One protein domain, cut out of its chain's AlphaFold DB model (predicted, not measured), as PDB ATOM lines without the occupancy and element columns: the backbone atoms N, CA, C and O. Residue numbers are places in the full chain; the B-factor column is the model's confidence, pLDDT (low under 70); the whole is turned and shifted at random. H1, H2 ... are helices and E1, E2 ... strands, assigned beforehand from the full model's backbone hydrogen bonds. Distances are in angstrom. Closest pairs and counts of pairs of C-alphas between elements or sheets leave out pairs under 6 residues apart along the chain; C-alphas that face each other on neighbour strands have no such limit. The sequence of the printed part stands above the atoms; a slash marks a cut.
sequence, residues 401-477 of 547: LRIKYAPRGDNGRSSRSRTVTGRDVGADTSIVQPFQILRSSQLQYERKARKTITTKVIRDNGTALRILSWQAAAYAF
ATOM      1  N   LEU A 401     -35.742  -0.953  19.997       94.69
ATOM      2  CA  LEU A 401     -36.518  -1.682  18.999       94.69
ATOM      3  C   LEU A 401     -37.286  -2.805  19.676       94.69
ATOM      4  O   LEU A 401     -36.733  -3.566  20.470       94.69
ATOM      5  N   ARG A 402     -38.564  -2.933  19.334       95.56
ATOM      6  CA  ARG A 402     -39.441  -3.973  19.860       95.56
ATOM      7  C   ARG A 402     -40.116  -4.714  18.725       95.56
ATOM      8  O   ARG A 402     -40.621  -4.094  17.797       95.56
ATOM      9  N   ILE A 403     -40.211  -6.029  18.848       96.50
ATOM     10  CA  ILE A 403     -41.023  -6.868  17.970       96.50
ATOM     11  C   ILE A 403     -42.107  -7.565  18.787       96.50
ATOM     12  O   ILE A 403     -41.864  -8.030  19.905       96.50
ATOM     13  N   LYS A 404     -43.326  -7.590  18.257       96.88
ATOM     14  CA  LYS A 404     -44.465  -8.376  18.731       96.88
ATOM     15  C   LYS A 404     -44.733  -9.460  17.689       96.88
ATOM     16  O   LYS A 404     -44.861  -9.146  16.506       96.88
ATOM     17  N   TYR A 405     -44.751 -10.715  18.116       96.00
ATOM     18  CA  TYR A 405     -44.775 -11.877  17.227       96.00
ATOM     19  C   TYR A 405     -45.548 -13.048  17.847       96.00
ATOM     20  O   TYR A 405     -46.089 -12.914  18.950       96.00
ATOM     21  N   ALA A 406     -45.615 -14.176  17.132       93.94
ATOM     22  CA  ALA A 406     -46.417 -15.344  17.487       93.94
ATOM     23  C   ALA A 406     -47.901 -14.983  17.697       93.94
ATOM     24  O   ALA A 406     -48.378 -14.999  18.841       93.94
ATOM     25  N   PRO A 407     -48.621 -14.585  16.626       94.50
ATOM     26  CA  PRO A 407     -50.050 -14.315  16.731       94.50
ATOM     27  C   PRO A 407     -50.780 -15.565  17.228       94.50
ATOM     28  O   PRO A 407     -50.434 -16.690  16.862       94.50
ATOM     29  N   ARG A 408     -51.781 -15.381  18.081       89.25
ATOM     30  CA  ARG A 408     -52.722 -16.454  18.398       89.25
ATOM     31  C   ARG A 408     -53.744 -16.571  17.270       89.25
ATOM     32  O   ARG A 408     -54.161 -15.539  16.747       89.25
ATOM     33  N   GLY A 409     -54.109 -17.790  16.880       84.81
ATOM     34  CA  GLY A 409     -55.084 -17.996  15.808       84.81
ATOM     35  C   GLY A 409     -56.476 -17.457  16.153       84.81
ATOM     36  O   GLY A 409     -57.179 -16.993  15.269       84.81
ATOM     37  N   ASP A 410     -56.874 -17.463  17.426       83.50
ATOM     38  CA  ASP A 410     -58.209 -17.059  17.900       83.50
ATOM     39  C   ASP A 410     -58.516 -15.560  17.707       83.50
ATOM     40  O   ASP A 410     -59.613 -15.177  17.321       83.50
ATOM     41  N   ASN A 411     -57.549 -14.686  17.991       86.44
ATOM     42  CA  ASN A 411     -57.758 -13.232  18.030       86.44
ATOM     43  C   ASN A 411     -56.665 -12.430  17.308       86.44
ATOM     44  O   ASN A 411     -56.665 -11.196  17.346       86.44
ATOM     45  N   GLY A 412     -55.678 -13.105  16.715       88.75
ATOM     46  CA  GLY A 412     -54.553 -12.486  16.016       88.75
ATOM     47  C   GLY A 412     -53.600 -11.678  16.906       88.75
ATOM     48  O   GLY A 412     -52.639 -11.094  16.392       88.75
ATOM     49  N   ARG A 413     -53.818 -11.612  18.229       91.81
ATOM     50  CA  ARG A 413     -52.952 -10.863  19.147       91.81
ATOM     51  C   ARG A 413     -51.626 -11.590  19.294       91.81
ATOM     52  O   ARG A 413     -51.565 -12.806  19.461       91.81
ATOM     53  N   SER A 414     -50.541 -10.825  19.272       93.12
ATOM     54  CA  SER A 414     -49.204 -11.360  19.517       93.12
ATOM     55  C   SER A 414     -49.097 -11.885  20.946       93.12
ATOM     56  O   SER A 414     -49.241 -11.124  21.904       93.12
ATOM     57  N   SER A 415     -48.798 -13.172  21.084       91.50
ATOM     58  CA  SER A 415     -48.555 -13.805  22.382       91.50
ATOM     59  C   SER A 415     -47.162 -13.495  22.936       91.50
ATOM     60  O   SER A 415     -46.928 -13.658  24.133       91.50
ATOM     61  N   ARG A 416     -46.234 -13.034  22.086       92.06
ATOM     62  CA  ARG A 416     -44.833 -12.799  22.448       92.06
ATOM     63  C   ARG A 416     -44.350 -11.425  22.049       92.06
ATOM     64  O   ARG A 416     -44.828 -10.797  21.100       92.06
ATOM     65  N   SER A 417     -43.337 -10.963  22.773       94.06
ATOM     66  CA  SER A 417     -42.612  -9.761  22.411       94.06
ATOM     67  C   SER A 417     -41.154  -9.838  22.834       94.06
ATOM     68  O   SER A 417     -40.835 -10.400  23.877       94.06
ATOM     69  N   ARG A 418     -40.276  -9.247  22.023       93.88
ATOM     70  CA  ARG A 418     -38.849  -9.100  22.311       93.88
ATOM     71  C   ARG A 418     -38.448  -7.645  22.134       93.88
ATOM     72  O   ARG A 418     -38.981  -6.974  21.251       93.88
ATOM     73  N   THR A 419     -37.535  -7.163  22.967       94.56
ATOM     74  CA  THR A 419     -37.006  -5.797  22.884       94.56
ATOM     75  C   THR A 419     -35.480  -5.828  22.890       94.56
ATOM     76  O   THR A 419     -34.879  -6.565  23.667       94.56
ATOM     77  N   VAL A 420     -34.851  -5.012  22.047       94.25
ATOM     78  CA  VAL A 420     -33.421  -4.682  22.125       94.25
ATOM     79  C   VAL A 420     -33.264  -3.195  22.423       94.25
ATOM     80  O   VAL A 420     -34.034  -2.371  21.925       94.25
ATOM     81  N   THR A 421     -32.298  -2.839  23.265       93.69
ATOM     82  CA  THR A 421     -32.127  -1.460  23.752       93.69
ATOM     83  C   THR A 421     -30.657  -1.099  23.944       93.69
ATOM     84  O   THR A 421     -29.814  -1.977  24.109       93.69
ATOM     85  N   GLY A 422     -30.339   0.196  23.926       90.69
ATOM     86  CA  GLY A 422     -29.031   0.715  24.334       90.69
ATOM     87  C   GLY A 422     -28.813   0.786  25.851       90.69
ATOM     88  O   GLY A 422     -27.688   1.026  26.287       90.69
ATOM     89  N   ARG A 423     -29.864   0.575  26.656       88.12
ATOM     90  CA  ARG A 423     -29.814   0.668  28.121       88.12
ATOM     91  C   ARG A 423     -29.187  -0.575  28.755       88.12
ATOM     92  O   ARG A 423     -29.465  -1.695  28.335       88.12
ATOM     93  N   ASP A 424     -28.464  -0.367  29.851       83.12
ATOM     94  CA  ASP A 424     -28.174  -1.433  30.806       83.12
ATOM     95  C   ASP A 424     -29.491  -1.890  31.459       83.12
ATOM     96  O   ASP A 424     -30.190  -1.126  32.135       83.12
ATOM     97  N   VAL A 425     -29.873  -3.132  31.182       81.12
ATOM     98  CA  VAL A 425     -31.055  -3.774  31.760       81.12
ATOM     99  C   VAL A 425     -30.611  -4.633  32.940       81.12
ATOM    100  O   VAL A 425     -29.524  -5.205  32.906       81.12
ATOM    101  N   GLY A 426     -31.435  -4.703  33.990       74.19
ATOM    102  CA  GLY A 426     -31.202  -5.606  35.125       74.19
ATOM    103  C   GLY A 426     -31.281  -7.091  34.731       74.19
ATOM    104  O   GLY A 426     -31.253  -7.438  33.555       74.19
ATOM    105  N   ALA A 427     -31.423  -7.986  35.712       66.88
ATOM    106  CA  ALA A 427     -31.290  -9.435  35.511       66.88
ATOM    107  C   ALA A 427     -32.274 -10.083  34.502       66.88
ATOM    108  O   ALA A 427     -31.987 -11.173  34.005       66.88
ATOM    109  N   ASP A 428     -33.397  -9.443  34.150       63.94
ATOM    110  CA  ASP A 428     -34.365  -9.998  33.188       63.94
ATOM    111  C   ASP A 428     -33.977  -9.729  31.720       63.94
ATOM    112  O   ASP A 428     -34.593  -8.950  30.987       63.94
ATOM    113  N   THR A 429     -32.927 -10.420  31.279       65.44
ATOM    114  CA  THR A 429     -32.435 -10.398  29.889       65.44
ATOM    115  C   THR A 429     -33.264 -11.274  28.939       65.44
ATOM    116  O   THR A 429     -33.050 -11.291  27.720       65.44
ATOM    117  N   SER A 430     -34.247 -12.001  29.483       69.12
ATOM    118  CA  SER A 430     -35.073 -12.952  28.742       69.12
ATOM    119  C   SER A 430     -36.091 -12.274  27.820       69.12
ATOM    120  O   SER A 430     -36.582 -12.916  26.896       69.12
ATOM    121  N   ILE A 431     -36.368 -10.979  28.014       76.50
ATOM    122  CA  ILE A 431     -37.317 -10.187  27.208       76.50
ATOM    123  C   ILE A 431     -36.637  -8.963  26.586       76.50
ATOM    124  O   ILE A 431     -36.935  -8.601  25.440       76.50
ATOM    125  N   VAL A 432     -35.721  -8.335  27.327       84.62
ATOM    126  CA  VAL A 432     -35.023  -7.111  26.928       84.62
ATOM    127  C   VAL A 432     -33.525  -7.383  26.881       84.62
ATOM    128  O   VAL A 432     -32.933  -7.748  27.888       84.62
ATOM    129  N   GLN A 433     -32.901  -7.194  25.722       86.44
ATOM    130  CA  GLN A 433     -31.475  -7.462  25.545       86.44
ATOM    131  C   GLN A 433     -30.706  -6.170  25.231       86.44
ATOM    132  O   GLN A 433     -31.100  -5.439  24.315       86.44
ATOM    133  N   PRO A 434     -29.612  -5.870  25.954       87.19
ATOM    134  CA  PRO A 434     -28.762  -4.744  25.611       87.19
ATOM    135  C   PRO A 434     -28.049  -5.018  24.280       87.19
ATOM    136  O   PRO A 434     -27.592  -6.133  24.016       87.19
ATOM    137  N   PHE A 435     -27.938  -3.995  23.438       91.19
ATOM    138  CA  PHE A 435     -27.271  -4.085  22.144       91.19
ATOM    139  C   PHE A 435     -26.299  -2.915  21.991       91.19
ATOM    140  O   PHE A 435     -26.704  -1.752  21.987       91.19
ATOM    141  N   GLN A 436     -25.004  -3.221  21.862       90.31
ATOM    142  CA  GLN A 436     -23.919  -2.227  21.921       90.31
ATOM    143  C   GLN A 436     -24.116  -1.066  20.948       90.31
ATOM    144  O   GLN A 436     -23.889   0.094  21.271       90.31
ATOM    145  N   ILE A 437     -24.616  -1.364  19.758       90.38
ATOM    146  CA  ILE A 437     -24.793  -0.343  18.739       90.38
ATOM    147  C   ILE A 437     -25.950   0.623  19.032       90.38
ATOM    148  O   ILE A 437     -25.865   1.809  18.709       90.38
ATOM    149  N   LEU A 438     -26.995   0.149  19.714       92.69
ATOM    150  CA  LEU A 438     -28.057   1.013  20.224       92.69
ATOM    151  C   LEU A 438     -27.554   1.855  21.399       92.69
ATOM    152  O   LEU A 438     -27.974   3.000  21.532       92.69
ATOM    153  N   ARG A 439     -26.618   1.332  22.205       92.12
ATOM    154  CA  ARG A 439     -25.952   2.091  23.276       92.12
ATOM    155  C   ARG A 439     -25.148   3.251  22.698       92.12
ATOM    156  O   ARG A 439     -25.323   4.377  23.146       92.12
ATOM    157  N   SER A 440     -24.334   3.010  21.669       90.94
ATOM    158  CA  SER A 440     -23.595   4.077  20.980       90.94
ATOM    159  C   SER A 440     -24.529   5.139  20.395       90.94
ATOM    160  O   SER A 440     -24.284   6.329  20.567       90.94
ATOM    161  N   SER A 441     -25.627   4.722  19.757       91.12
ATOM    162  CA  SER A 441     -26.649   5.648  19.253       91.12
ATOM    163  C   SER A 441     -27.287   6.469  20.378       91.12
ATOM    164  O   SER A 441     -27.426   7.683  20.259       91.12
ATOM    165  N   GLN A 442     -27.621   5.836  21.504       91.69
ATOM    166  CA  GLN A 442     -28.200   6.508  22.666       91.69
ATOM    167  C   GLN A 442     -27.250   7.522  23.310       91.69
ATOM    168  O   GLN A 442     -27.707   8.579  23.731       91.69
ATOM    169  N   LEU A 443     -25.948   7.228  23.370       90.69
ATOM    170  CA  LEU A 443     -24.946   8.179  23.856       90.69
ATOM    171  C   LEU A 443     -24.829   9.406  22.944       90.69
ATOM    172  O   LEU A 443     -24.591  10.502  23.437       90.69
ATOM    173  N   GLN A 444     -25.004   9.232  21.630       89.38
ATOM    174  CA  GLN A 444     -24.837  10.311  20.656       89.38
ATOM    175  C   GLN A 444     -26.104  11.156  20.440       89.38
ATOM    176  O   GLN A 444     -26.001  12.353  20.195       89.38
ATOM    177  N   TYR A 445     -27.291  10.547  20.482       86.56
ATOM    178  CA  TYR A 445     -28.555  11.197  20.098       86.56
ATOM    179  C   TYR A 445     -29.588  11.276  21.220       86.56
ATOM    180  O   TYR A 445     -30.747  11.601  20.948       86.56
ATOM    181  N   GLU A 446     -29.188  10.946  22.448       86.06
ATOM    182  CA  GLU A 446     -30.081  10.786  23.595       86.06
ATOM    183  C   GLU A 446     -31.201   9.769  23.309       86.06
ATOM    184  O   GLU A 446     -31.150   8.994  22.352       86.06
ATOM    185  N   ARG A 447     -32.220   9.681  24.166       74.25
ATOM    186  CA  ARG A 447     -33.311   8.717  23.979       74.25
ATOM    187  C   ARG A 447     -34.176   9.129  22.783       74.25
ATOM    188  O   ARG A 447     -34.876  10.135  22.836       74.25
ATOM    189  N   LYS A 448     -34.178   8.312  21.729       70.69
ATOM    190  CA  LYS A 448     -34.979   8.527  20.515       70.69
ATOM    191  C   LYS A 448     -36.128   7.523  20.434       70.69
ATOM    192  O   LYS A 448     -36.225   6.596  21.235       70.69
ATOM    193  N   ALA A 449     -37.038   7.767  19.493       68.81
ATOM    194  CA  ALA A 449     -38.311   7.071  19.348       68.81
ATOM    195  C   ALA A 449     -38.179   5.536  19.368       68.81
ATOM    196  O   ALA A 449     -37.286   4.945  18.759       68.81
ATOM    197  N   ARG A 450     -39.130   4.893  20.049       81.19
ATOM    198  CA  ARG A 450     -39.288   3.439  20.077       81.19
ATOM    199  C   ARG A 450     -39.862   2.964  18.744       81.19
ATOM    200  O   ARG A 450     -41.002   3.299  18.426       81.19
ATOM    201  N   LYS A 451     -39.142   2.117  18.007       89.12
ATOM    202  CA  LYS A 451     -39.690   1.450  16.813       89.12
ATOM    203  C   LYS A 451     -40.296   0.115  17.230       89.12
ATOM    204  O   LYS A 451     -39.601  -0.746  17.766       89.12
ATOM    205  N   THR A 452     -41.603  -0.047  17.024       93.12
ATOM    206  CA  THR A 452     -42.307  -1.308  17.306       93.12
ATOM    207  C   THR A 452     -42.753  -1.952  16.004       93.12
ATOM    208  O   THR A 452     -43.444  -1.324  15.211       93.12
ATOM    209  N   ILE A 453     -42.400  -3.218  15.819       94.81
ATOM    210  CA  ILE A 453     -42.830  -4.044  14.695       94.81
ATOM    211  C   ILE A 453     -43.811  -5.074  15.208       94.81
ATOM    212  O   ILE A 453     -43.595  -5.691  16.250       94.81
ATOM    213  N   THR A 454     -44.893  -5.255  14.472       96.75
ATOM    214  CA  THR A 454     -45.849  -6.328  14.721       96.75
ATOM    215  C   THR A 454     -45.850  -7.215  13.495       96.75
ATOM    216  O   THR A 454     -45.995  -6.719  12.382       96.75
ATOM    217  N   THR A 455     -45.656  -8.511  13.696       96.62
ATOM    218  CA  THR A 455     -45.610  -9.486  12.609       96.62
ATOM    219  C   THR A 455     -46.499 -10.679  12.920       96.62
ATOM    220  O   THR A 455     -46.640 -11.089  14.075       96.62
ATOM    221  N   LYS A 456     -47.099 -11.222  11.859       96.00
ATOM    222  CA  LYS A 456     -47.912 -12.437  11.893       96.00
ATOM    223  C   LYS A 456     -47.174 -13.669  11.362       96.00
ATOM    224  O   LYS A 456     -47.730 -14.758  11.418       96.00
ATOM    225  N   VAL A 457     -45.946 -13.505  10.859       97.00
ATOM    226  CA  VAL A 457     -45.280 -14.555  10.075       97.00
ATOM    227  C   VAL A 457     -44.164 -15.303  10.798       97.00
ATOM    228  O   VAL A 457     -43.575 -16.201  10.218       97.00
ATOM    229  N   ILE A 458     -43.849 -14.956  12.050       96.25
ATOM    230  CA  ILE A 458     -42.798 -15.637  12.827       96.25
ATOM    231  C   ILE A 458     -43.321 -16.079  14.193       96.25
ATOM    232  O   ILE A 458     -44.133 -15.384  14.822       96.25
ATOM    233  N   ARG A 459     -42.770 -17.187  14.699       93.31
ATOM    234  CA  ARG A 459     -43.042 -17.705  16.053       93.31
ATOM    235  C   ARG A 459     -41.795 -17.966  16.889       93.31
ATOM    236  O   ARG A 459     -41.860 -17.923  18.116       93.31
ATOM    237  N   ASP A 460     -40.657 -18.181  16.238       90.81
ATOM    238  CA  ASP A 460     -39.398 -18.484  16.906       90.81
ATOM    239  C   ASP A 460     -38.720 -17.245  17.530       90.81
ATOM    240  O   ASP A 460     -38.611 -16.175  16.921       90.81
ATOM    241  N   ASN A 461     -38.210 -17.405  18.757       91.81
ATOM    242  CA  ASN A 461     -37.513 -16.340  19.482       91.81
ATOM    243  C   ASN A 461     -36.137 -16.030  18.873       91.81
ATOM    244  O   ASN A 461     -35.721 -14.869  18.876       91.81
ATOM    245  N   GLY A 462     -35.442 -17.038  18.334       93.44
ATOM    246  CA  GLY A 462     -34.167 -16.846  17.643       93.44
ATOM    247  C   GLY A 462     -34.332 -15.959  16.410       93.44
ATOM    248  O   GLY A 462     -33.610 -14.975  16.250       93.44
ATOM    249  N   THR A 463     -35.348 -16.237  15.597       96.06
ATOM    250  CA  THR A 463     -35.733 -15.422  14.439       96.06
ATOM    251  C   THR A 463     -36.095 -13.997  14.860       96.06
ATOM    252  O   THR A 463     -35.551 -13.042  14.307       96.06
ATOM    253  N   ALA A 464     -36.928 -13.820  15.894       96.06
ATOM    254  CA  ALA A 464     -37.277 -12.492  16.408       96.06
ATOM    255  C   ALA A 464     -36.039 -11.675  16.837       96.06
ATOM    256  O   ALA A 464     -35.943 -10.484  16.530       96.06
ATOM    257  N   LEU A 465     -35.067 -12.307  17.505       95.00
ATOM    258  CA  LEU A 465     -33.818 -11.653  17.896       95.00
ATOM    259  C   LEU A 465     -32.926 -11.325  16.690       95.00
ATOM    260  O   LEU A 465     -32.338 -10.243  16.659       95.00
ATOM    261  N   ARG A 466     -32.839 -12.205  15.683       95.81
ATOM    262  CA  ARG A 466     -32.110 -11.930  14.431       95.81
ATOM    263  C   ARG A 466     -32.693 -10.721  13.702       95.81
ATOM    264  O   ARG A 466     -31.927  -9.857  13.281       95.81
ATOM    265  N   ILE A 467     -34.025 -10.624  13.629       96.38
ATOM    266  CA  ILE A 467     -34.735  -9.482  13.031       96.38
ATOM    267  C   ILE A 467     -34.360  -8.185  13.750       96.38
ATOM    268  O   ILE A 467     -33.882  -7.236  13.134       96.38
ATOM    269  N   LEU A 468     -34.505  -8.166  15.076       96.00
ATOM    270  CA  LEU A 468     -34.142  -7.003  15.885       96.00
ATOM    271  C   LEU A 468     -32.658  -6.638  15.762       96.00
ATOM    272  O   LEU A 468     -32.322  -5.457  15.738       96.00
ATOM    273  N   SER A 469     -31.776  -7.633  15.667       93.88
ATOM    274  CA  SER A 469     -30.328  -7.424  15.571       93.88
ATOM    275  C   SER A 469     -29.939  -6.735  14.266       93.88
ATOM    276  O   SER A 469     -29.204  -5.747  14.302       93.88
ATOM    277  N   TRP A 470     -30.443  -7.201  13.114       93.25
ATOM    278  CA  TRP A 470     -30.122  -6.554  11.838       93.25
ATOM    279  C   TRP A 470     -30.803  -5.184  11.711       93.25
ATOM    280  O   TRP A 470     -30.208  -4.251  11.174       93.25
ATOM    281  N   GLN A 471     -32.004  -5.010  12.268       93.88
ATOM    282  CA  GLN A 471     -32.683  -3.715  12.254       93.88
ATOM    283  C   GLN A 471     -32.034  -2.695  13.179       93.88
ATOM    284  O   GLN A 471     -31.945  -1.526  12.815       93.88
ATOM    285  N   ALA A 472     -31.532  -3.111  14.343       92.56
ATOM    286  CA  ALA A 472     -30.686  -2.257  15.173       92.56
ATOM    287  C   ALA A 472     -29.462  -1.809  14.377       92.56
ATOM    288  O   ALA A 472     -29.039  -0.661  14.443       92.56
ATOM    289  N   ALA A 473     -28.936  -2.716  13.565       89.81
ATOM    290  CA  ALA A 473     -27.851  -2.433  12.657       89.81
ATOM    291  C   ALA A 473     -28.213  -1.400  11.567       89.81
ATOM    292  O   ALA A 473     -27.409  -0.514  11.294       89.81
ATOM    293  N   ALA A 474     -29.403  -1.488  10.978       89.88
ATOM    294  CA  ALA A 474     -29.866  -0.591   9.920       89.88
ATOM    295  C   ALA A 474     -30.348   0.784  10.425       89.88
ATOM    296  O   ALA A 474     -30.101   1.794   9.773       89.88
ATOM    297  N   TYR A 475     -31.024   0.832  11.577       90.56
ATOM    298  CA  TYR A 475     -31.830   1.983  12.017       90.56
ATOM    299  C   TYR A 475     -31.360   2.631  13.322       90.56
ATOM    300  O   TYR A 475     -32.096   3.417  13.910       90.56
ATOM    301  N   ALA A 476     -30.175   2.309  13.831       90.62
ATOM    302  CA  ALA A 476     -29.662   2.999  15.016       90.62
ATOM    303  C   ALA A 476     -29.098   4.393  14.711       90.62
ATOM    304  O   ALA A 476     -29.056   5.234  15.606       90.62
ATOM    305  N   PHE A 477     -28.659   4.641  13.479       89.25
ATOM    306  CA  PHE A 477     -28.030   5.892  13.056       89.25
ATOM    307  C   PHE A 477     -28.746   6.450  11.823       89.25
ATOM    308  O   PHE A 477     -29.270   5.661  11.032       89.25
TER     309      PHE A 477
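Overview. This is residues 401 to 477 of the 547 residues of an uncharacterized protein of marine sediment metagenome (UniProt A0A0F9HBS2). A four-stranded sheet built on the long hairpin of E1 and E2 has the long helix H2 laid slantwise over one face. The shorter helix H1 sits at the end of the sheet where E2 ends, and the turn of the hairpin, residues 408 to 413, makes the opposite end of the longest axis; the link from E2 to E3 loops out past the E3 edge. The printed part has 77 residues with two named helices and four named strands, in the order E1 E2 E3 H1 E4 H2, and the class is mixed, helices and strands. The sheet is mixed, in the order E3 E2 E1 E4. The whole is compact, with a radius of gyration of the C-alphas of 13.0 A, yet elongated in outline, spanning 43 by 26 by 18 A.

Arrangement. E1, residues 401 to 407, and E2, residues 414 to 421, are inner strands and form an antiparallel hairpin at 164 degrees, with N 403 and O 418 2.9 A apart, within hydrogen-bond range. E3, residues 432 to 434, is an edge strand parallel to E2 at 20 degrees, with N 433 and O 419 2.9 A apart. E4, residues 450 to 454, is the other edge strand, parallel to E1 at 17 degrees, with N 404 and O 453 2.8 A apart. H2, residues 461 to 475, is on the sheet at a height of 8.4 A, over E2 and E1. On the local plane its line stands at 33 degrees to E1, only just slantwise to the strands. The closest C-alphas of E1 and H2, those of Leu 401 and Leu 468, are 6.6 A apart. H1, residues 436 to 445, is on the sheet too; the closest C-alphas of E2 and H1, those of Thr 421 and Leu 438, are 5.9 A apart. H1 and H2 only just touch, only at their ends, with 3 pairs of C-alphas within 8 A; the closest, those of Leu 438 and Ala 472, are 6.6 A apart. In both helices every O i to N i+4 pair is within hydrogen-bond range.

Along the chain. E1 measures 18.7 A from C-alpha 401 at (-36.518, -1.682, 18.999), and E2 measures 20.2 A. H1 measures 14.3 A and E4 12.9 A. H2 measures 20.6 A and ends with C-alpha 475 at (-31.830, 1.983, 12.017).

Size, cuts and confidence. The two C-alphas farthest apart, those of Asp 410 and Gln 444, are 43.2 A apart. The printed part has no cut and no long link. The mean pLDDT of the printed part is 89.1; residues 427 to 430 and residue 449 are under 70.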